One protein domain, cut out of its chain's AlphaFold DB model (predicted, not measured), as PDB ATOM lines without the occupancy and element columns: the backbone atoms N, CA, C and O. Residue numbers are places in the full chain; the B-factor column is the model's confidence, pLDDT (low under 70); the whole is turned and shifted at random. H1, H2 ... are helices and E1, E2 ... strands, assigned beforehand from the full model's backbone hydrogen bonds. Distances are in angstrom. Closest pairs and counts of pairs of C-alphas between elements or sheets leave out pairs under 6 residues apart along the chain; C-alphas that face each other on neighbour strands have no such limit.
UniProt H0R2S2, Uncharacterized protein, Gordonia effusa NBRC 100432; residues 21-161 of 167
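Overview. This is residues 21 to 161 of the 167 residues of an uncharacterized protein of Gordonia effusa NBRC 100432 (UniProt H0R2S2). A small three-stranded sheet, E1 E6 E5, has the short helix H4 over its edge strand E5; the long helix H5 lies off this sheet and packs on the short helix H1, while the lone long strand E2 spans from the long helix H3 to H5. H3 makes one end of the longest axis; at the other end the small hairpin E3 E4 continues the line of E5. The printed part has 141 residues, with five named helices and six named strands in the order H1 H2 E1 H3 E2 H4 E3 E4 E5 E6 H5; both sheets are antiparallel and the class is mixed, helices and strands. It is compact, with a radius of gyration of the C-alphas of 15.3 A and a rounded outline of 46 by 39 by 29 A.

Along the chain. The sheet holds E1, residues 49 to 54, 14.4 A long; E6, residues 126 to 130, 13.0 A; and E5, residues 112 to 115. E3 is residues 100 to 102 and E4 108 to 110. E2, residues 85 to 92, measures 20.8 A. H3, residues 60 to 77, measures 25.9 A, and H5, residues 139 to 155, 24.5 A. H1 is residues 34 to 37, H2 41 to 45 and H4 93 to 97. C-alpha 34 is at (71.197, 91.535, 93.426), C-alpha 60 at (63.740, 80.230, 79.000) and C-alpha 155 at (58.056, 92.124, 88.795).

Arrangement. The inner strand E6 is antiparallel to E1, with N 50 and O 129 2.9 A apart, and to E5, its hairpin partner, with N 130 and O 112 2.8 A apart. H4 is on this sheet over E5, at a height of 8.8 A. H1 only just is on it, with 5 pairs of C-alphas within 10 A, and only grazes it, as do H2 and H3. H5 is not on it, but its residues 143 to 150 touch H1, the C-alphas of Ala 146 and Phe 37 being closest at 4.7 A. H5 and H4 only just touch, with 3 pairs within 8 A; Met 149 and Val 96 have the closest C-alphas, 6.8 A apart. E2 pairs with no named strand; its closest C-alphas to H3 are Pro 85 and Ala 68, 6.0 A, and to H5 Val 91 and Ala 153, 5.2 A. H3 and H5 are apart. E4 runs on into E5 at 30 degrees; in the hairpin E3 E4, N 101 and O 109 are 2.9 A apart. Every O i to N i+4 pair is within hydrogen-bond range in H2, H3, H4 and H5; H1 is too short for one.

Size, cuts and confidence. The farthest C-alphas, Gly 79 and Ser 107, are 47.2 A apart. The printed part has no cut and no long link. Its mean pLDDT is 90.1; residues 102 to 106 and 133 to 137 are under 70.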
ATOM      1  N   ILE A  21      69.504  81.848  86.873       96.75
ATOM      2  CA  ILE A  21      69.848  82.129  88.271       96.75
ATOM      3  C   ILE A  21      70.515  80.911  88.898       96.75
ATOM      4  O   ILE A  21      69.924  79.836  88.948       96.75
ATOM      5  N   ILE A  22      71.742  81.056  89.402       94.69
ATOM      6  CA  ILE A  22      72.433  79.980  90.129       94.69
ATOM      7  C   ILE A  22      72.151  80.059  91.631       94.69
ATOM      8  O   ILE A  22      71.954  81.145  92.169       94.69
ATOM      9  N   SER A  23      72.216  78.919  92.323       91.75
ATOM     10  CA  SER A  23      71.952  78.825  93.768       91.75
ATOM     11  C   SER A  23      72.787  79.781  94.624       91.75
ATOM     12  O   SER A  23      72.298  80.296  95.619       91.75
ATOM     13  N   ALA A  24      74.025  80.078  94.217       92.06
ATOM     14  CA  ALA A  24      74.914  81.003  94.923       92.06
ATOM     15  C   ALA A  24      74.434  82.469  94.929       92.06
ATOM     16  O   ALA A  24      75.028  83.300  95.615       92.06
ATOM     17  N   TRP A  25      73.416  82.808  94.135       95.50
ATOM     18  CA  TRP A  25      72.782  84.127  94.146       95.50
ATOM     19  C   TRP A  25      71.481  84.151  94.934       95.50
ATOM     20  O   TRP A  25      70.839  85.192  94.969       95.50
ATOM     21  N   CYS A  26      71.087  83.042  95.548       93.88
ATOM     22  CA  CYS A  26      69.931  82.987  96.423       93.88
ATOM     23  C   CYS A  26      70.380  82.968  97.885       93.88
ATOM     24  O   CYS A  26      71.447  82.441  98.206       93.88
ATOM     25  N   ASP A  27      69.564  83.537  98.768       90.38
ATOM     26  CA  ASP A  27      69.694  83.290 100.201       90.38
ATOM     27  C   ASP A  27      69.138  81.905 100.586       90.38
ATOM     28  O   ASP A  27      68.581  81.177  99.759       90.38
ATOM     29  N   ASP A  28      69.258  81.545 101.867       84.50
ATOM     30  CA  ASP A  28      68.780  80.259 102.395       84.50
ATOM     31  C   ASP A  28      67.254  80.072 102.268       84.50
ATOM     32  O   ASP A  28      66.751  78.958 102.417       84.50
ATOM     33  N   LYS A  29      66.500  81.146 101.993       84.75
ATOM     34  CA  LYS A  29      65.049  81.124 101.752       84.75
ATOM     35  C   LYS A  29      64.708  81.065 100.260       84.75
ATOM     36  O   LYS A  29      63.531  81.063  99.906       84.75
ATOM     37  N   GLY A  30      65.710  81.020  99.383       84.12
ATOM     38  CA  GLY A  30      65.530  81.015  97.935       84.12
ATOM     39  C   GLY A  30      65.235  82.393  97.336       84.12
ATOM     40  O   GLY A  30      64.854  82.461  96.167       84.12
ATOM     41  N   VAL A  31      65.405  83.481  98.095       90.88
ATOM     42  CA  VAL A  31      65.234  84.851  97.589       90.88
ATOM     43  C   VAL A  31      66.443  85.215  96.742       90.88
ATOM     44  O   VAL A  31      67.584  85.077  97.186       90.88
ATOM     45  N   VAL A  32      66.202  85.667  95.511       95.81
ATOM     46  CA  VAL A  32      67.268  86.071  94.591       95.81
ATOM     47  C   VAL A  32      67.888  87.372  95.088       95.81
ATOM     48  O   VAL A  32      67.203  88.333  95.418       95.81
ATOM     49  N   ALA A  33      69.210  87.405  95.152       95.94
ATOM     50  CA  ALA A  33      69.969  88.553  95.599       95.94
ATOM     51  C   ALA A  33      70.503  89.355  94.391       95.94
ATOM     52  O   ALA A  33      70.737  88.781  93.318       95.94
ATOM     53  N   PRO A  34      70.764  90.673  94.535       94.75
ATOM     54  CA  PRO A  34      71.197  91.535  93.426       94.75
ATOM     55  C   PRO A  34      72.454  91.052  92.691       94.75
ATOM     56  O   PRO A  34      72.695  91.423  91.550       94.75
ATOM     57  N   GLN A  35      73.262  90.200  93.322       93.12
ATOM     58  CA  GLN A  35      74.429  89.549  92.732       93.12
ATOM     59  C   GLN A  35      74.106  88.820  91.418       93.12
ATOM     60  O   GLN A  35      74.998  88.698  90.583       93.12
ATOM     61  N   ALA A  36      72.859  88.388  91.203       94.62
ATOM     62  CA  ALA A  36      72.429  87.795  89.940       94.62
ATOM     63  C   ALA A  36      72.575  88.738  88.734       94.62
ATOM     64  O   ALA A  36      72.893  88.270  87.638       94.62
ATOM     65  N   PHE A  37      72.405  90.045  88.950       94.25
ATOM     66  CA  PHE A  37      72.472  91.105  87.937       94.25
ATOM     67  C   PHE A  37      73.665  92.048  88.145       94.25
ATOM     68  O   PHE A  37      73.700  93.143  87.594       94.25
ATOM     69  N   ASN A  38      74.642  91.658  88.966       90.81
ATOM     70  CA  ASN A  38      75.846  92.450  89.197       90.81
ATOM     71  C   ASN A  38      77.034  91.875  88.418       90.81
ATOM     72  O   ASN A  38      77.093  90.673  88.162       90.81
ATOM     73  N   LEU A  39      78.010  92.732  88.113       88.38
ATOM     74  CA  LEU A  39      79.229  92.348  87.410       88.38
ATOM     75  C   LEU A  39      80.052  91.360  88.242       88.38
ATOM     76  O   LEU A  39      80.513  91.669  89.352       88.38
ATOM     77  N   SER A  40      80.281  90.183  87.671       85.19
ATOM     78  CA  SER A  40      81.234  89.205  88.173       85.19
ATOM     79  C   SER A  40      82.679  89.708  88.030       85.19
ATOM     80  O   SER A  40      82.960  90.710  87.370       85.19
ATOM     81  N   SER A  41      83.640  89.018  88.650       84.31
ATOM     82  CA  SER A  41      85.059  89.339  88.432       84.31
ATOM     83  C   SER A  41      85.484  89.152  86.972       84.31
ATOM     84  O   SER A  41      86.365  89.875  86.522       84.31
ATOM     85  N   ALA A  42      84.870  88.206  86.252       83.19
ATOM     86  CA  ALA A  42      85.138  87.990  84.833       83.19
ATOM     87  C   ALA A  42      84.537  89.123  83.990       83.19
ATOM     88  O   ALA A  42      85.232  89.683  83.158       83.19
ATOM     89  N   ASP A  43      83.309  89.539  84.297       84.38
ATOM     90  CA  ASP A  43      82.603  90.627  83.601       84.38
ATOM     91  C   ASP A  43      83.395  91.940  83.685       84.38
ATOM     92  O   ASP A  43      83.504  92.687  82.721       84.38
ATOM     93  N   LYS A  44      84.020  92.211  84.839       82.19
ATOM     94  CA  LYS A  44      84.893  93.383  85.027       82.19
ATOM     95  C   LYS A  44      86.180  93.317  84.211       82.19
ATOM     96  O   LYS A  44      86.715  94.353  83.836       82.19
ATOM     97  N   GLN A  45      86.699  92.113  83.975       82.12
ATOM     98  CA  GLN A  45      87.854  91.903  83.098       82.12
ATOM     99  C   GLN A  45      87.445  91.990  81.624       82.12
ATOM    100  O   GLN A  45      88.226  92.475  80.812       82.12
ATOM    101  N   ASP A  46      86.209  91.607  81.302       80.69
ATOM    102  CA  ASP A  46      85.581  91.762  79.988       80.69
ATOM    103  C   ASP A  46      84.902  93.136  79.844       80.69
ATOM    104  O   ASP A  46      83.738  93.262  79.473       80.69
ATOM    105  N   SER A  47      85.638  94.201  80.177       82.19
ATOM    106  CA  SER A  47      85.203  95.594  79.981       82.19
ATOM    107  C   SER A  47      83.867  95.965  80.649       82.19
ATOM    108  O   SER A  47      83.103  96.743  80.091       82.19
ATOM    109  N   ASN A  48      83.583  95.426  81.841       85.50
ATOM    110  CA  ASN A  48      82.343  95.660  82.597       85.50
ATOM    111  C   ASN A  48      81.060  95.221  81.861       85.50
ATOM    112  O   ASN A  48      80.014  95.862  81.974       85.50
ATOM    113  N   ARG A  49      81.116  94.097  81.143       89.94
ATOM    114  CA  ARG A  49      79.978  93.559  80.387       89.94
ATOM    115  C   ARG A  49      79.352  92.378  81.108       89.94
ATOM    116  O   ARG A  49      79.987  91.345  81.310       89.94
ATOM    117  N   LEU A  50      78.090  92.522  81.495       92.75
ATOM    118  CA  LEU A  50      77.322  91.438  82.092       92.75
ATOM    119  C   LEU A  50      76.791  90.524  80.985       92.75
ATOM    120  O   LEU A  50      75.868  90.909  80.269       92.75
ATOM    121  N   SER A  51      77.322  89.303  80.884       93.69
ATOM    122  CA  SER A  51      76.800  88.293  79.954       93.69
ATOM    123  C   SER A  51      75.335  87.963  80.233       93.69
ATOM    124  O   SER A  51      74.948  87.703  81.381       93.69
ATOM    125  N   ILE A  52      74.542  87.896  79.171       96.00
ATOM    126  CA  ILE A  52      73.113  87.593  79.203       96.00
ATOM    127  C   ILE A  52      72.746  86.712  78.006       96.00
ATOM    128  O   ILE A  52      73.488  86.641  77.031       96.00
ATOM    129  N   VAL A  53      71.627  86.002  78.098       97.44
ATOM    130  CA  VAL A  53      71.123  85.169  77.003       97.44
ATOM    131  C   VAL A  53      69.995  85.919  76.295       97.44
ATOM    132  O   VAL A  53      69.120  86.471  76.960       97.44
ATOM    133  N   ARG A  54      70.004  85.972  74.965       97.69
ATOM    134  CA  ARG A  54      69.002  86.700  74.179       97.69
ATOM    135  C   ARG A  54      67.744  85.853  73.982       97.69
ATOM    136  O   ARG A  54      67.800  84.760  73.426       97.69
ATOM    137  N   GLY A  55      66.600  86.345  74.450       96.44
ATOM    138  CA  GLY A  55      65.321  85.626  74.428       96.44
ATOM    139  C   GLY A  55      64.627  85.586  73.063       96.44
ATOM    140  O   GLY A  55      63.639  84.878  72.906       96.44
ATOM    141  N   ASP A  56      65.129  86.322  72.073       96.06
ATOM    142  CA  ASP A  56      64.736  86.191  70.667       96.06
ATOM    143  C   ASP A  56      65.485  85.056  69.943       96.06
ATOM    144  O   ASP A  56      64.994  84.547  68.935       96.06
ATOM    145  N   ALA A  57      66.633  84.623  70.474       96.75
ATOM    146  CA  ALA A  57      67.444  83.528  69.940       96.75
ATOM    147  C   ALA A  57      67.205  82.180  70.650       96.75
ATOM    148  O   ALA A  57      67.542  81.130  70.102       96.75
ATOM    149  N   THR A  58      66.630  82.179  71.858       97.25
ATOM    150  CA  THR A  58      66.403  80.956  72.644       97.25
ATOM    151  C   THR A  58      65.188  81.060  73.568       97.25
ATOM    152  O   THR A  58      64.618  82.130  73.758       97.25
ATOM    153  N   THR A  59      64.785  79.941  74.174       97.75
ATOM    154  CA  THR A  59      63.683  79.895  75.148       97.75
ATOM    155  C   THR A  59      64.199  79.907  76.593       97.75
ATOM    156  O   THR A  59      65.328  79.478  76.848       97.75
ATOM    157  N   PRO A  60      63.384  80.331  77.581       97.75
ATOM    158  CA  PRO A  60      63.740  80.230  79.000       97.75
ATOM    159  C   PRO A  60      64.145  78.813  79.440       97.75
ATOM    160  O   PRO A  60      65.145  78.648  80.139       97.75
ATOM    161  N   ASP A  61      63.418  77.784  79.001       97.50
ATOM    162  CA  ASP A  61      63.727  76.377  79.273       97.50
ATOM    163  C   ASP A  61      65.097  75.964  78.716       97.50
ATOM    164  O   ASP A  61      65.875  75.290  79.397       97.50
ATOM    165  N   GLN A  62      65.419  76.395  77.495       97.81
ATOM    166  CA  GLN A  62      66.686  76.072  76.842       97.81
ATOM    167  C   GLN A  62      67.853  76.821  77.499       97.81
ATOM    168  O   GLN A  62      68.843  76.195  77.877       97.81
ATOM    169  N   ALA A  63      67.696  78.119  77.781       97.44
ATOM    170  CA  ALA A  63      68.678  78.912  78.524       97.44
ATOM    171  C   ALA A  63      68.988  78.302  79.906       97.44
ATOM    172  O   ALA A  63      70.137  78.291  80.365       97.44
ATOM    173  N   TYR A  64      67.968  77.759  80.581       97.62
ATOM    174  CA  TYR A  64      68.154  76.986  81.805       97.62
ATOM    175  C   TYR A  64      68.966  75.710  81.555       97.62
ATOM    176  O   TYR A  64      69.945  75.461  82.268       97.62
ATOM    177  N   ALA A  65      68.563  74.899  80.573       97.19
ATOM    178  CA  ALA A  65      69.176  73.607  80.280       97.19
ATOM    179  C   ALA A  65      70.658  73.748  79.902       97.19
ATOM    180  O   ALA A  65      71.502  73.021  80.435       97.19
ATOM    181  N   ASP A  66      70.995  74.736  79.075       96.25
ATOM    182  CA  ASP A  66      72.369  75.013  78.660       96.25
ATOM    183  C   ASP A  66      73.225  75.469  79.838       96.25
ATOM    184  O   ASP A  66      74.334  74.963  80.053       96.25
ATOM    185  N   ARG A  67      72.684  76.348  80.693       95.88
ATOM    186  CA  ARG A  67      73.382  76.752  81.916       95.88
ATOM    187  C   ARG A  67      73.595  75.574  82.863       95.88
ATOM    188  O   ARG A  67      74.686  75.436  83.423       95.88
ATOM    189  N   ALA A  68      72.575  74.745  83.063       96.38
ATOM    190  CA  ALA A  68      72.640  73.557  83.906       96.38
ATOM    191  C   ALA A  68      73.712  72.579  83.399       96.38
ATOM    192  O   ALA A  68      74.572  72.154  84.175       96.38
ATOM    193  N   SER A  69      73.724  72.307  82.092       96.56
ATOM    194  CA  SER A  69      74.723  71.472  81.419       96.56
ATOM    195  C   SER A  69      76.142  72.024  81.595       96.56
ATOM    196  O   SER A  69      77.046  71.303  82.025       96.56
ATOM    197  N   HIS A  70      76.335  73.329  81.379       94.25
ATOM    198  CA  HIS A  70      77.633  73.981  81.545       94.25
ATOM    199  C   HIS A  70      78.151  73.900  82.991       94.25
ATOM    200  O   HIS A  70      79.317  73.568  83.228       94.25
ATOM    201  N   ILE A  71      77.297  74.180  83.982       94.56
ATOM    202  CA  ILE A  71      77.671  74.074  85.401       94.56
ATOM    203  C   ILE A  71      78.009  72.628  85.748       94.56
ATOM    204  O   ILE A  71      79.021  72.398  86.413       94.56
ATOM    205  N   LYS A  72      77.195  71.671  85.290       96.38
ATOM    206  CA  LYS A  72      77.418  70.248  85.528       96.38
ATOM    207  C   LYS A  72      78.769  69.801  84.980       96.38
ATOM    208  O   LYS A  72      79.574  69.293  85.752       96.38
ATOM    209  N   LYS A  73      79.057  70.087  83.707       97.00
ATOM    210  CA  LYS A  73      80.349  69.785  83.075       97.00
ATOM    211  C   LYS A  73      81.519  70.352  83.885       97.00
ATOM    212  O   LYS A  73      82.445  69.626  84.229       97.00
ATOM    213  N   ARG A  74      81.438  71.627  84.277       94.31
ATOM    214  CA  ARG A  74      82.479  72.291  85.076       94.31
ATOM    215  C   ARG A  74      82.649  71.680  86.473       94.31
ATOM    216  O   ARG A  74      83.757  71.686  87.010       94.31
ATOM    217  N   CYS A  75      81.566  71.234  87.107       95.31
ATOM    218  CA  CYS A  75      81.620  70.546  88.397       95.31
ATOM    219  C   CYS A  75      82.259  69.162  88.257       95.31
ATOM    220  O   CYS A  75      83.159  68.850  89.037       95.31
ATOM    221  N   ASP A  76      81.866  68.399  87.235       96.44
ATOM    222  CA  ASP A  76      82.405  67.073  86.932       96.44
ATOM    223  C   ASP A  76      83.924  67.156  86.650       96.44
ATOM    224  O   ASP A  76      84.704  66.413  87.243       96.44
ATOM    225  N   GLU A  77      84.375  68.142  85.864       96.88
ATOM    226  CA  GLU A  77      85.802  68.397  85.580       96.88
ATOM    227  C   GLU A  77      86.620  68.775  86.828       96.88
ATOM    228  O   GLU A  77      87.821  68.514  86.897       96.88
ATOM    229  N   LYS A  78      85.989  69.411  87.821       95.25
ATOM    230  CA  LYS A  78      86.648  69.893  89.048       95.25
ATOM    231  C   LYS A  78      86.430  68.981  90.256       95.25
ATOM    232  O   LYS A  78      86.845  69.354  91.353       95.25
ATOM    233  N   GLY A  79      85.751  67.843  90.088       95.38
ATOM    234  CA  GLY A  79      85.378  66.948  91.188       95.38
ATOM    235  C   GLY A  79      84.512  67.621  92.261       95.38
ATOM    236  O   GLY A  79      84.645  67.314  93.443       95.38
ATOM    237  N   LYS A  80      83.674  68.591  91.876       95.12
ATOM    238  CA  LYS A  80      82.791  69.331  92.790       95.12
ATOM    239  C   LYS A  80      81.362  68.813  92.703       95.12
ATOM    240  O   LYS A  80      80.912  68.394  91.643       95.12
ATOM    241  N   THR A  81      80.617  68.927  93.800       94.62
ATOM    242  CA  THR A  81      79.179  68.646  93.796       94.62
ATOM    243  C   THR A  81      78.460  69.587  92.834       94.62
ATOM    244  O   THR A  81      78.688  70.799  92.828       94.62
ATOM    245  N   TYR A  82      77.588  69.020  92.008       95.06
ATOM    246  CA  TYR A  82      76.716  69.776  91.124       95.06
ATOM    247  C   TYR A  82      75.496  70.294  91.894       95.06
ATOM    248  O   TYR A  82      74.783  69.521  92.530       95.06
ATOM    249  N   THR A  83      75.240  71.597  91.791       93.56
ATOM    250  CA  THR A  83      73.977  72.218  92.201       93.56
ATOM    251  C   THR A  83      73.356  72.874  90.967       93.56
ATOM    252  O   THR A  83      74.033  73.698  90.340       93.56
ATOM    253  N   PRO A  84      72.117  72.512  90.584       93.19
ATOM    254  CA  PRO A  84      71.471  73.082  89.411       93.19
ATOM    255  C   PRO A  84      71.167  74.578  89.594       93.19
ATOM    256  O   PRO A  84      71.095  75.064  90.730       93.19
ATOM    257  N   PRO A  85      70.973  75.324  88.491       94.88
ATOM    258  CA  PRO A  85      70.336  76.632  88.551       94.88
ATOM    259  C   PRO A  85      68.946  76.543  89.200       94.88
ATOM    260  O   PRO A  85      68.297  75.501  89.182       94.88
ATOM    261  N   VAL A  86      68.485  77.652  89.767       95.12
ATOM    262  CA  VAL A  86      67.174  77.778  90.419       95.12
ATOM    263  C   VAL A  86      66.062  78.011  89.397       95.12
ATOM    264  O   VAL A  86      64.942  77.558  89.595       95.12
ATOM    265  N   GLY A  87      66.364  78.702  88.299       96.31
ATOM    266  CA  GLY A  87      65.395  79.066  87.270       96.31
ATOM    267  C   GLY A  87      65.943  80.151  86.351       96.31
ATOM    268  O   GLY A  87      67.147  80.417  86.349       96.31
ATOM    269  N   VAL A  88      65.058  80.788  85.591       97.88
ATOM    270  CA  VAL A  88      65.377  81.893  84.681       97.88
ATOM    271  C   VAL A  88      64.473  83.074  84.995       97.88
ATOM    272  O   VAL A  88      63.246  82.957  84.977       97.88
ATOM    273  N   LEU A  89      65.103  84.209  85.280       97.94
ATOM    274  CA  LEU A  89      64.457  85.516  85.290       97.94
ATOM    275  C   LEU A  89      64.752  86.226  83.970       97.94
ATOM    276  O   LEU A  89      65.674  85.835  83.257       97.94
ATOM    277  N   ALA A  90      64.008  87.279  83.655       97.94
ATOM    278  CA  ALA A  90      64.323  88.115  82.507       97.94
ATOM    279  C   ALA A  90      64.063  89.585  82.797       97.94
ATOM    280  O   ALA A  90      63.190  89.913  83.595       97.94
ATOM    281  N   VAL A  91      64.802  90.434  82.100       97.69
ATOM    282  CA  VAL A  91      64.498  91.854  81.887       97.69
ATOM    283  C   VAL A  91      64.351  92.079  80.386       97.69
ATOM    284  O   VAL A  91      64.700  91.204  79.603       97.69
ATOM    285  N   THR A  92      63.834  93.216  79.963       98.00
ATOM    286  CA  THR A  92      63.773  93.609  78.549       98.00
ATOM    287  C   THR A  92      64.869  94.609  78.210       98.00
ATOM    288  O   THR A  92      65.457  95.225  79.103       98.00
ATOM    289  N   VAL A  93      65.150  94.787  76.919       97.00
ATOM    290  CA  VAL A  93      66.078  95.825  76.443       97.00
ATOM    291  C   VAL A  93      65.645  97.209  76.941       97.00
ATOM    292  O   VAL A  93      66.470  97.942  77.480       97.00
ATOM    293  N   GLU A  94      64.354  97.537  76.854       96.56
ATOM    294  CA  GLU A  94      63.817  98.819  77.336       96.56
ATOM    295  C   GLU A  94      63.980  98.988  78.856       96.56
ATOM    296  O   GLU A  94      64.402 100.044  79.327       96.56
ATOM    297  N   GLU A  95      63.699  97.946  79.644       96.38
ATOM    298  CA  GLU A  95      63.886  97.980  81.100       96.38
ATOM    299  C   GLU A  95      65.352  98.224  81.474       96.38
ATOM    300  O   GLU A  95      65.624  99.046  82.352       96.38
ATOM    301  N   VAL A  96      66.295  97.578  80.783       94.25
ATOM    302  CA  VAL A  96      67.733  97.806  80.984       94.25
ATOM    303  C   VAL A  96      68.111  99.241  80.629       94.25
ATOM    304  O   VAL A  96      68.761  99.917  81.425       94.25
ATOM    305  N   GLU A  97      67.668  99.736  79.477       93.19
ATOM    306  CA  GLU A  97      67.947 101.099  79.019       93.19
ATOM    307  C   GLU A  97      67.289 102.172  79.897       93.19
ATOM    308  O   GLU A  97      67.792 103.289  79.984       93.19
ATOM    309  N   SER A  98      66.218 101.844  80.623       91.81
ATOM    310  CA  SER A  98      65.627 102.755  81.612       91.81
ATOM    311  C   SER A  98      66.491 102.934  82.870       91.81
ATOM    312  O   SER A  98      66.308 103.895  83.626       91.81
ATOM    313  N   VAL A  99      67.445 102.026  83.117       88.19
ATOM    314  CA  VAL A  99      68.371 102.120  84.247       88.19
ATOM    315  C   VAL A  99      69.566 102.978  83.848       88.19
ATOM    316  O   VAL A  99      70.439 102.583  83.079       88.19
ATOM    317  N   GLU A 100      69.634 104.169  84.429       81.94
ATOM    318  CA  GLU A 100      70.741 105.091  84.206       81.94
ATOM    319  C   GLU A 100      71.846 104.930  85.245       81.94
ATOM    320  O   GLU A 100      71.587 104.856  86.454       81.94
ATOM    321  N   ILE A 101      73.097 105.011  84.789       75.50
ATOM    322  CA  ILE A 101      74.254 105.104  85.674       75.50
ATOM    323  C   ILE A 101      74.825 106.510  85.647       75.50
ATOM    324  O   ILE A 101      75.101 107.075  84.591       75.50
ATOM    325  N   LYS A 102      75.032 107.068  86.841       69.19
ATOM    326  CA  LYS A 102      75.767 108.317  87.011       69.19
ATOM    327  C   LYS A 102      77.269 108.045  86.871       69.19
ATOM    328  O   LYS A 102      77.837 107.322  87.692       69.19
ATOM    329  N   SER A 103      77.892 108.635  85.859       64.12
ATOM    330  CA  SER A 103      79.343 108.633  85.660       64.12
ATOM    331  C   SER A 103      80.063 109.379  86.792       64.12
ATOM    332  O   SER A 103      79.452 110.123  87.571       64.12
ATOM    333  N   SER A 104      81.384 109.210  86.878       61.47
ATOM    334  CA  SER A 104      82.245 109.973  87.796       61.47
ATOM    335  C   SER A 104      82.165 111.490  87.569       61.47
ATOM    336  O   SER A 104      82.306 112.253  88.522       61.47
ATOM    337  N   GLU A 105      81.877 111.924  86.340       65.75
ATOM    338  CA  GLU A 105      81.733 113.333  85.946       65.75
ATOM    339  C   GLU A 105      80.314 113.881  86.170       65.75
ATOM    340  O   GLU A 105      80.049 115.069  85.998       65.75
ATOM    341  N   GLY A 106      79.386 113.028  86.608       65.69
ATOM    342  CA  GLY A 106      78.037 113.410  87.009       65.69
ATOM    343  C   GLY A 106      76.980 113.359  85.909       65.69
ATOM    344  O   GLY A 106      75.804 113.557  86.228       65.69
ATOM    345  N   SER A 107      77.360 113.038  84.669       73.19
ATOM    346  CA  SER A 107      76.423 112.698  83.592       73.19
ATOM    347  C   SER A 107      75.726 111.367  83.884       73.19
ATOM    348  O   SER A 107      76.296 110.486  84.525       73.19
ATOM    349  N   ARG A 108      74.468 111.225  83.462       75.06
ATOM    350  CA  ARG A 108      73.706 109.976  83.578       75.06
ATOM    351  C   ARG A 108      73.579 109.379  82.187       75.06
ATOM    352  O   ARG A 108      73.132 110.076  81.281       75.06
ATOM    353  N   THR A 109      73.989 108.127  82.039       79.69
ATOM    354  CA  THR A 109      73.916 107.406  80.766       79.69
ATOM    355  C   THR A 109      73.138 106.111  80.984       79.69
ATOM    356  O   THR A 109      73.440 105.396  81.947       79.69
ATOM    357  N   PRO A 110      72.140 105.807  80.138       86.75
ATOM    358  CA  PRO A 110      71.432 104.535  80.196       86.75
ATOM    359  C   PRO A 110      72.386 103.382  79.896       86.75
ATOM    360  O   PRO A 110      73.325 103.539  79.112       86.75
ATOM    361  N   LEU A 111      72.151 102.223  80.505       90.69
ATOM    362  CA  LEU A 111      72.811 100.982  80.096       90.69
ATOM    363  C   LEU A 111      72.543 100.682  78.623       90.69
ATOM    364  O   LEU A 111      71.544 101.124  78.057       90.69
ATOM    365  N   THR A 112      73.426  99.899  78.010       92.56
ATOM    366  CA  THR A 112      73.233  99.454  76.630       92.56
ATOM    367  C   THR A 112      73.303  97.939  76.520       92.56
ATOM    368  O   THR A 112      73.973  97.277  77.304       92.56
ATOM    369  N   VAL A 113      72.576  97.378  75.560       95.38
ATOM    370  CA  VAL A 113      72.454  95.936  75.331       95.38
ATOM    371  C   VAL A 113      72.925  95.594  73.928       95.38
ATOM    372  O   VAL A 113      72.516  96.229  72.950       95.38
ATOM    373  N   TRP A 114      73.774  94.582  73.829       96.06
ATOM    374  CA  TRP A 114      74.454  94.224  72.596       96.06
ATOM    375  C   TRP A 114      74.372  92.726  72.335       96.06
ATOM    376  O   TRP A 114      74.464  91.916  73.257       96.06
ATOM    377  N   ASP A 115      74.236  92.391  71.061       95.69
ATOM    378  CA  ASP A 115      74.442  91.068  70.502       95.69
ATOM    379  C   ASP A 115      75.908  90.928  70.085       95.69
ATOM    380  O   ASP A 115      76.437  91.756  69.344       95.69
ATOM    381  N   ASP A 116      76.571  89.895  70.582       92.94
ATOM    382  CA  ASP A 116      77.930  89.513  70.210       92.94
ATOM    383  C   ASP A 116      78.023  88.023  69.846       92.94
ATOM    384  O   ASP A 116      79.105  87.431  69.874       92.94
ATOM    385  N   SER A 117      76.896  87.412  69.471       93.25
ATOM    386  CA  SER A 117      76.801  85.993  69.134       93.25
ATOM    387  C   SER A 117      77.464  85.622  67.807       93.25
ATOM    388  O   SER A 117      77.666  84.449  67.521       93.25
ATOM    389  N   MET A 118      77.787  86.604  66.963       93.25
ATOM    390  CA  MET A 118      78.480  86.386  65.690       93.25
ATOM    391  C   MET A 118      79.973  86.066  65.861       93.25
ATOM    392  O   MET A 118      80.647  85.742  64.881       93.25
ATOM    393  N   ASN A 119      80.507  86.172  67.082       91.25
ATOM    394  CA  ASN A 119      81.901  85.855  67.377       91.25
ATOM    395  C   ASN A 119      82.063  84.358  67.667       91.25
ATOM    396  O   ASN A 119      81.320  83.782  68.457       91.25
ATOM    397  N   ALA A 120      83.074  83.728  67.062       87.94
ATOM    398  CA  ALA A 120      83.256  82.273  67.092       87.94
ATOM    399  C   ALA A 120      83.501  81.674  68.494       87.94
ATOM    400  O   ALA A 120      83.387  80.461  68.674       87.94
ATOM    401  N   ASP A 121      83.874  82.494  69.477       87.94
ATOM    402  CA  ASP A 121      84.096  82.100  70.871       87.94
ATOM    403  C   ASP A 121      82.855  82.280  71.766       87.94
ATOM    404  O   ASP A 121      82.906  81.954  72.958       87.94
ATOM    405  N   ARG A 122      81.744  82.780  71.214       88.56
ATOM    406  CA  ARG A 122      80.501  83.049  71.941       88.56
ATOM    407  C   ARG A 122      79.387  82.082  71.520       88.56
ATOM    408  O   ARG A 122      79.357  81.631  70.380       88.56
ATOM    409  N   PRO A 123      78.477  81.721  72.443       92.62
ATOM    410  CA  PRO A 123      77.237  81.039  72.082       92.62
ATOM    411  C   PRO A 123      76.384  81.856  71.100       92.62
ATOM    412  O   PRO A 123      76.340  83.082  71.199       92.62
ATOM    413  N   ASP A 124      75.634  81.174  70.230       94.62
ATOM    414  CA  ASP A 124      74.755  81.800  69.224       94.62
ATOM    415  C   ASP A 124      73.610  82.636  69.844       94.62
ATOM    416  O   ASP A 124      73.025  83.506  69.197       94.62
ATOM    417  N   ASP A 125      73.300  82.413  71.121       95.75
ATOM    418  CA  ASP A 125      72.297  83.147  71.894       95.75
ATOM    419  C   ASP A 125      72.907  84.200  72.835       95.75
ATOM    420  O   ASP A 125      72.188  84.822  73.618       95.75
ATOM    421  N   HIS A 126      74.223  84.414  72.784       96.12
ATOM    422  CA  HIS A 126      74.903  85.309  73.709       96.12
ATOM    423  C   HIS A 126      74.641  86.778  73.371       96.12
ATOM    424  O   HIS A 126      74.663  87.200  72.218       96.12
ATOM    425  N   GLY A 127      74.428  87.559  74.420       95.94
ATOM    426  CA  GLY A 127      74.520  89.005  74.388       95.94
ATOM    427  C   GLY A 127      75.146  89.513  75.680       95.94
ATOM    428  O   GLY A 127      75.514  88.751  76.583       95.94
ATOM    429  N   HIS A 128      75.214  90.829  75.822       95.06
ATOM    430  CA  HIS A 128      75.631  91.442  77.074       95.06
ATOM    431  C   HIS A 128      74.950  92.775  77.339       95.06
ATOM    432  O   HIS A 128      74.601  93.527  76.430       95.06
ATOM    433  N   ILE A 129      74.817  93.071  78.628       94.31
ATOM    434  CA  ILE A 129      74.490  94.398  79.127       94.31
ATOM    435  C   ILE A 129      75.817  95.094  79.415       94.31
ATOM    436  O   ILE A 129      76.581  94.674  80.289       94.31
ATOM    437  N   ASP A 130      76.102  96.138  78.656       90.75
ATOM    438  CA  ASP A 130      77.256  96.993  78.853       90.75
ATOM    439  C   ASP A 130      76.936  97.971  79.988       90.75
ATOM    440  O   ASP A 130      76.015  98.791  79.890       90.75
ATOM    441  N   PHE A 131      77.691  97.873  81.086       86.50
ATOM    442  CA  PHE A 131      77.582  98.824  82.189       86.50
ATOM    443  C   PHE A 131      78.184 100.192  81.830       86.50
ATOM    444  O   PHE A 131      78.268 101.051  82.702       86.50
ATOM    445  N   ASN A 132      78.530 100.421  80.555       71.81
ATOM    446  CA  ASN A 132      79.199 101.603  80.021       71.81
ATOM    447  C   ASN A 132      80.549 101.849  80.724       71.81
ATOM    448  O   ASN A 132      81.032 101.022  81.501       71.81
ATOM    449  N   ASP A 133      81.140 103.029  80.506       63.81
ATOM    450  CA  ASP A 133      82.363 103.523  81.165       63.81
ATOM    451  C   ASP A 133      82.214 103.746  82.686       63.81
ATOM    452  O   ASP A 133      82.846 104.628  83.272       63.81
ATOM    453  N   VAL A 134      81.362 102.977  83.369       64.12
ATOM    454  CA  VAL A 134      81.300 102.982  84.825       64.12
ATOM    455  C   VAL A 134      82.664 102.582  85.354       64.12
ATOM    456  O   VAL A 134      83.136 101.478  85.065       64.12
ATOM    457  N   PRO A 135      83.301 103.453  86.156       63.16
ATOM    458  CA  PRO A 135      84.592 103.136  86.723       63.16
ATOM    459  C   PRO A 135      84.500 101.811  87.498       63.16
ATOM    460  O   PRO A 135      83.604 101.658  88.336       63.16
ATOM    461  N   PRO A 136      85.378 100.826  87.231       59.91
ATOM    462  CA  PRO A 136      85.293  99.486  87.825       59.91
ATOM    463  C   PRO A 136      85.432  99.483  89.362       59.91
ATOM    464  O   PRO A 136      85.102  98.497  90.033       59.91
ATOM    465  N   ASP A 137      85.907 100.588  89.939       65.75
ATOM    466  CA  ASP A 137      85.999 100.859  91.371       65.75
ATOM    467  C   ASP A 137      84.703 101.435  91.979       65.75
ATOM    468  O   ASP A 137      84.515 101.347  93.198       65.75
ATOM    469  N   ASN A 138      83.749 101.909  91.168       74.25
ATOM    470  CA  ASN A 138      82.451 102.412  91.623       74.25
ATOM    471  C   ASN A 138      81.456 101.275  91.916       74.25
ATOM    472  O   ASN A 138      80.397 101.121  91.302       74.25
ATOM    473  N   ARG A 139      81.790 100.474  92.934       72.06
ATOM    474  CA  ARG A 139      80.988  99.323  93.390       72.06
ATOM    475  C   ARG A 139      79.551  99.696  93.762       72.06
ATOM    476  O   ARG A 139      78.659  98.859  93.637       72.06
ATOM    477  N   GLY A 140      79.332 100.924  94.240       78.62
ATOM    478  CA  GLY A 140      78.011 101.418  94.628       78.62
ATOM    479  C   GLY A 140      77.067 101.570  93.437       78.62
ATOM    480  O   GLY A 140      75.915 101.147  93.521       78.62
ATOM    481  N   ALA A 141      77.566 102.104  92.318       81.50
ATOM    482  CA  ALA A 141      76.780 102.294  91.102       81.50
ATOM    483  C   ALA A 141      76.358 100.959  90.466       81.50
ATOM    484  O   ALA A 141      75.170 100.757  90.219       81.50
ATOM    485  N   CYS A 142      77.289 100.010  90.299       83.81
ATOM    486  CA  CYS A 142      76.958  98.680  89.767       83.81
ATOM    487  C   CYS A 142      75.925  97.957  90.643       83.81
ATOM    488  O   CYS A 142      74.999  97.334  90.133       83.81
ATOM    489  N   LEU A 143      76.047  98.064  91.974       87.88
ATOM    490  CA  LEU A 143      75.092  97.446  92.894       87.88
ATOM    491  C   LEU A 143      73.705  98.099  92.823       87.88
ATOM    492  O   LEU A 143      72.702  97.400  92.950       87.88
ATOM    493  N   PHE A 144      73.634  99.420  92.651       88.44
ATOM    494  CA  PHE A 144      72.363 100.125  92.480       88.44
ATOM    495  C   PHE A 144      71.628  99.640  91.225       88.44
ATOM    496  O   PHE A 144      70.458  99.275  91.300       88.44
ATOM    497  N   VAL A 145      72.345  99.539  90.108       89.06
ATOM    498  CA  VAL A 145      71.828  98.994  88.847       89.06
ATOM    499  C   VAL A 145      71.366  97.553  88.990       89.06
ATOM    500  O   VAL A 145      70.255  97.219  88.593       89.06
ATOM    501  N   ALA A 146      72.179  96.712  89.625       92.12
ATOM    502  CA  ALA A 146      71.840  95.316  89.843       92.12
ATOM    503  C   ALA A 146      70.547  95.151  90.663       92.12
ATOM    504  O   ALA A 146      69.747  94.261  90.388       92.12
ATOM    505  N   LYS A 147      70.308  96.032  91.646       94.44
ATOM    506  CA  LYS A 147      69.048  96.072  92.405       94.44
ATOM    507  C   LYS A 147      67.864  96.505  91.543       94.44
ATOM    508  O   LYS A 147      66.798  95.917  91.674       94.44
ATOM    509  N   ALA A 148      68.044  97.515  90.692       93.75
ATOM    510  CA  ALA A 148      66.991  97.988  89.797       93.75
ATOM    511  C   ALA A 148      66.584  96.903  88.787       93.75
ATOM    512  O   ALA A 148      65.401  96.590  88.685       93.75
ATOM    513  N   MET A 149      67.561  96.264  88.134       95.19
ATOM    514  CA  MET A 149      67.308  95.158  87.204       95.19
ATOM    515  C   MET A 149      66.672  93.954  87.895       95.19
ATOM    516  O   MET A 149      65.740  93.367  87.357       95.19
ATOM    517  N   LEU A 150      67.125  93.601  89.104       96.88
ATOM    518  CA  LEU A 150      66.491  92.527  89.863       96.88
ATOM    519  C   LEU A 150      65.022  92.849  90.162       96.88
ATOM    520  O   LEU A 150      64.175  91.997  89.941       96.88
ATOM    521  N   ALA A 151      64.712  94.070  90.606       96.69
ATOM    522  CA  ALA A 151      63.334  94.467  90.888       96.69
ATOM    523  C   ALA A 151      62.444  94.416  89.633       96.69
ATOM    524  O   ALA A 151      61.303  93.961  89.710       96.69
ATOM    525  N   GLN A 152      62.965  94.834  88.473       96.81
ATOM    526  CA  GLN A 152      62.275  94.688  87.186       96.81
ATOM    527  C   GLN A 152      62.036  93.209  86.855       96.81
ATOM    528  O   GLN A 152      60.921  92.817  86.521       96.81
ATOM    529  N   ALA A 153      63.056  92.368  87.022       96.94
ATOM    530  CA  ALA A 153      62.966  90.946  86.729       96.94
ATOM    531  C   ALA A 153      61.993  90.202  87.661       96.94
ATOM    532  O   ALA A 153      61.226  89.353  87.213       96.94
ATOM    533  N   GLU A 154      61.986  90.541  88.951       96.38
ATOM    534  CA  GLU A 154      61.050  89.994  89.936       96.38
ATOM    535  C   GLU A 154      59.608  90.409  89.636       96.38
ATOM    536  O   GLU A 154      58.707  89.575  89.730       96.38
ATOM    537  N   ALA A 155      59.380  91.655  89.203       96.38
ATOM    538  CA  ALA A 155      58.056  92.124  88.795       96.38
ATOM    539  C   ALA A 155      57.498  91.357  87.581       96.38
ATOM    540  O   ALA A 155      56.282  91.214  87.449       96.38
ATOM    541  N   ARG A 156      58.375  90.826  86.720       95.38
ATOM    542  CA  ARG A 156      58.008  89.970  85.577       95.38
ATOM    543  C   ARG A 156      57.817  88.497  85.945       95.38
ATOM    544  O   ARG A 156      57.331  87.734  85.109       95.38
ATOM    545  N   GLY A 157      58.196  88.099  87.157       95.81
ATOM    546  CA  GLY A 157      58.144  86.718  87.620       95.81
ATOM    547  C   GLY A 157      59.146  85.785  86.929       95.81
ATOM    548  O   GLY A 157      59.915  86.158  86.040       95.81
ATOM    549  N   TRP A 158      59.136  84.525  87.364       96.38
ATOM    550  CA  TRP A 158      59.959  83.475  86.766       96.38
ATOM    551  C   TRP A 158      59.499  83.175  85.342       96.38
ATOM    552  O   TRP A 158      58.332  82.868  85.117       96.38
ATOM    553  N   LYS A 159      60.436  83.210  84.391       97.19
ATOM    554  CA  LYS A 159      60.201  82.776  83.005       97.19
ATOM    555  C   LYS A 159      60.304  81.267  82.864       97.19
ATOM    556  O   LYS A 159      59.607  80.673  82.055       97.19
ATOM    557  N   PHE A 160      61.154  80.662  83.686       96.19
ATOM    558  CA  PHE A 160      61.233  79.222  83.854       96.19
ATOM    559  C   PHE A 160      61.640  78.887  85.286       96.19
ATOM    560  O   PHE A 160      62.550  79.510  85.844       96.19
ATOM    561  N   ARG A 161      61.000  77.873  85.872       91.75
ATOM    562  CA  ARG A 161      61.388  77.310  87.164       91.75
ATOM    563  C   ARG A 161      61.134  75.796  87.145       91.75
ATOM    564  O   ARG A 161      59.989  75.391  86.986       91.75
TER     565      ARG A 161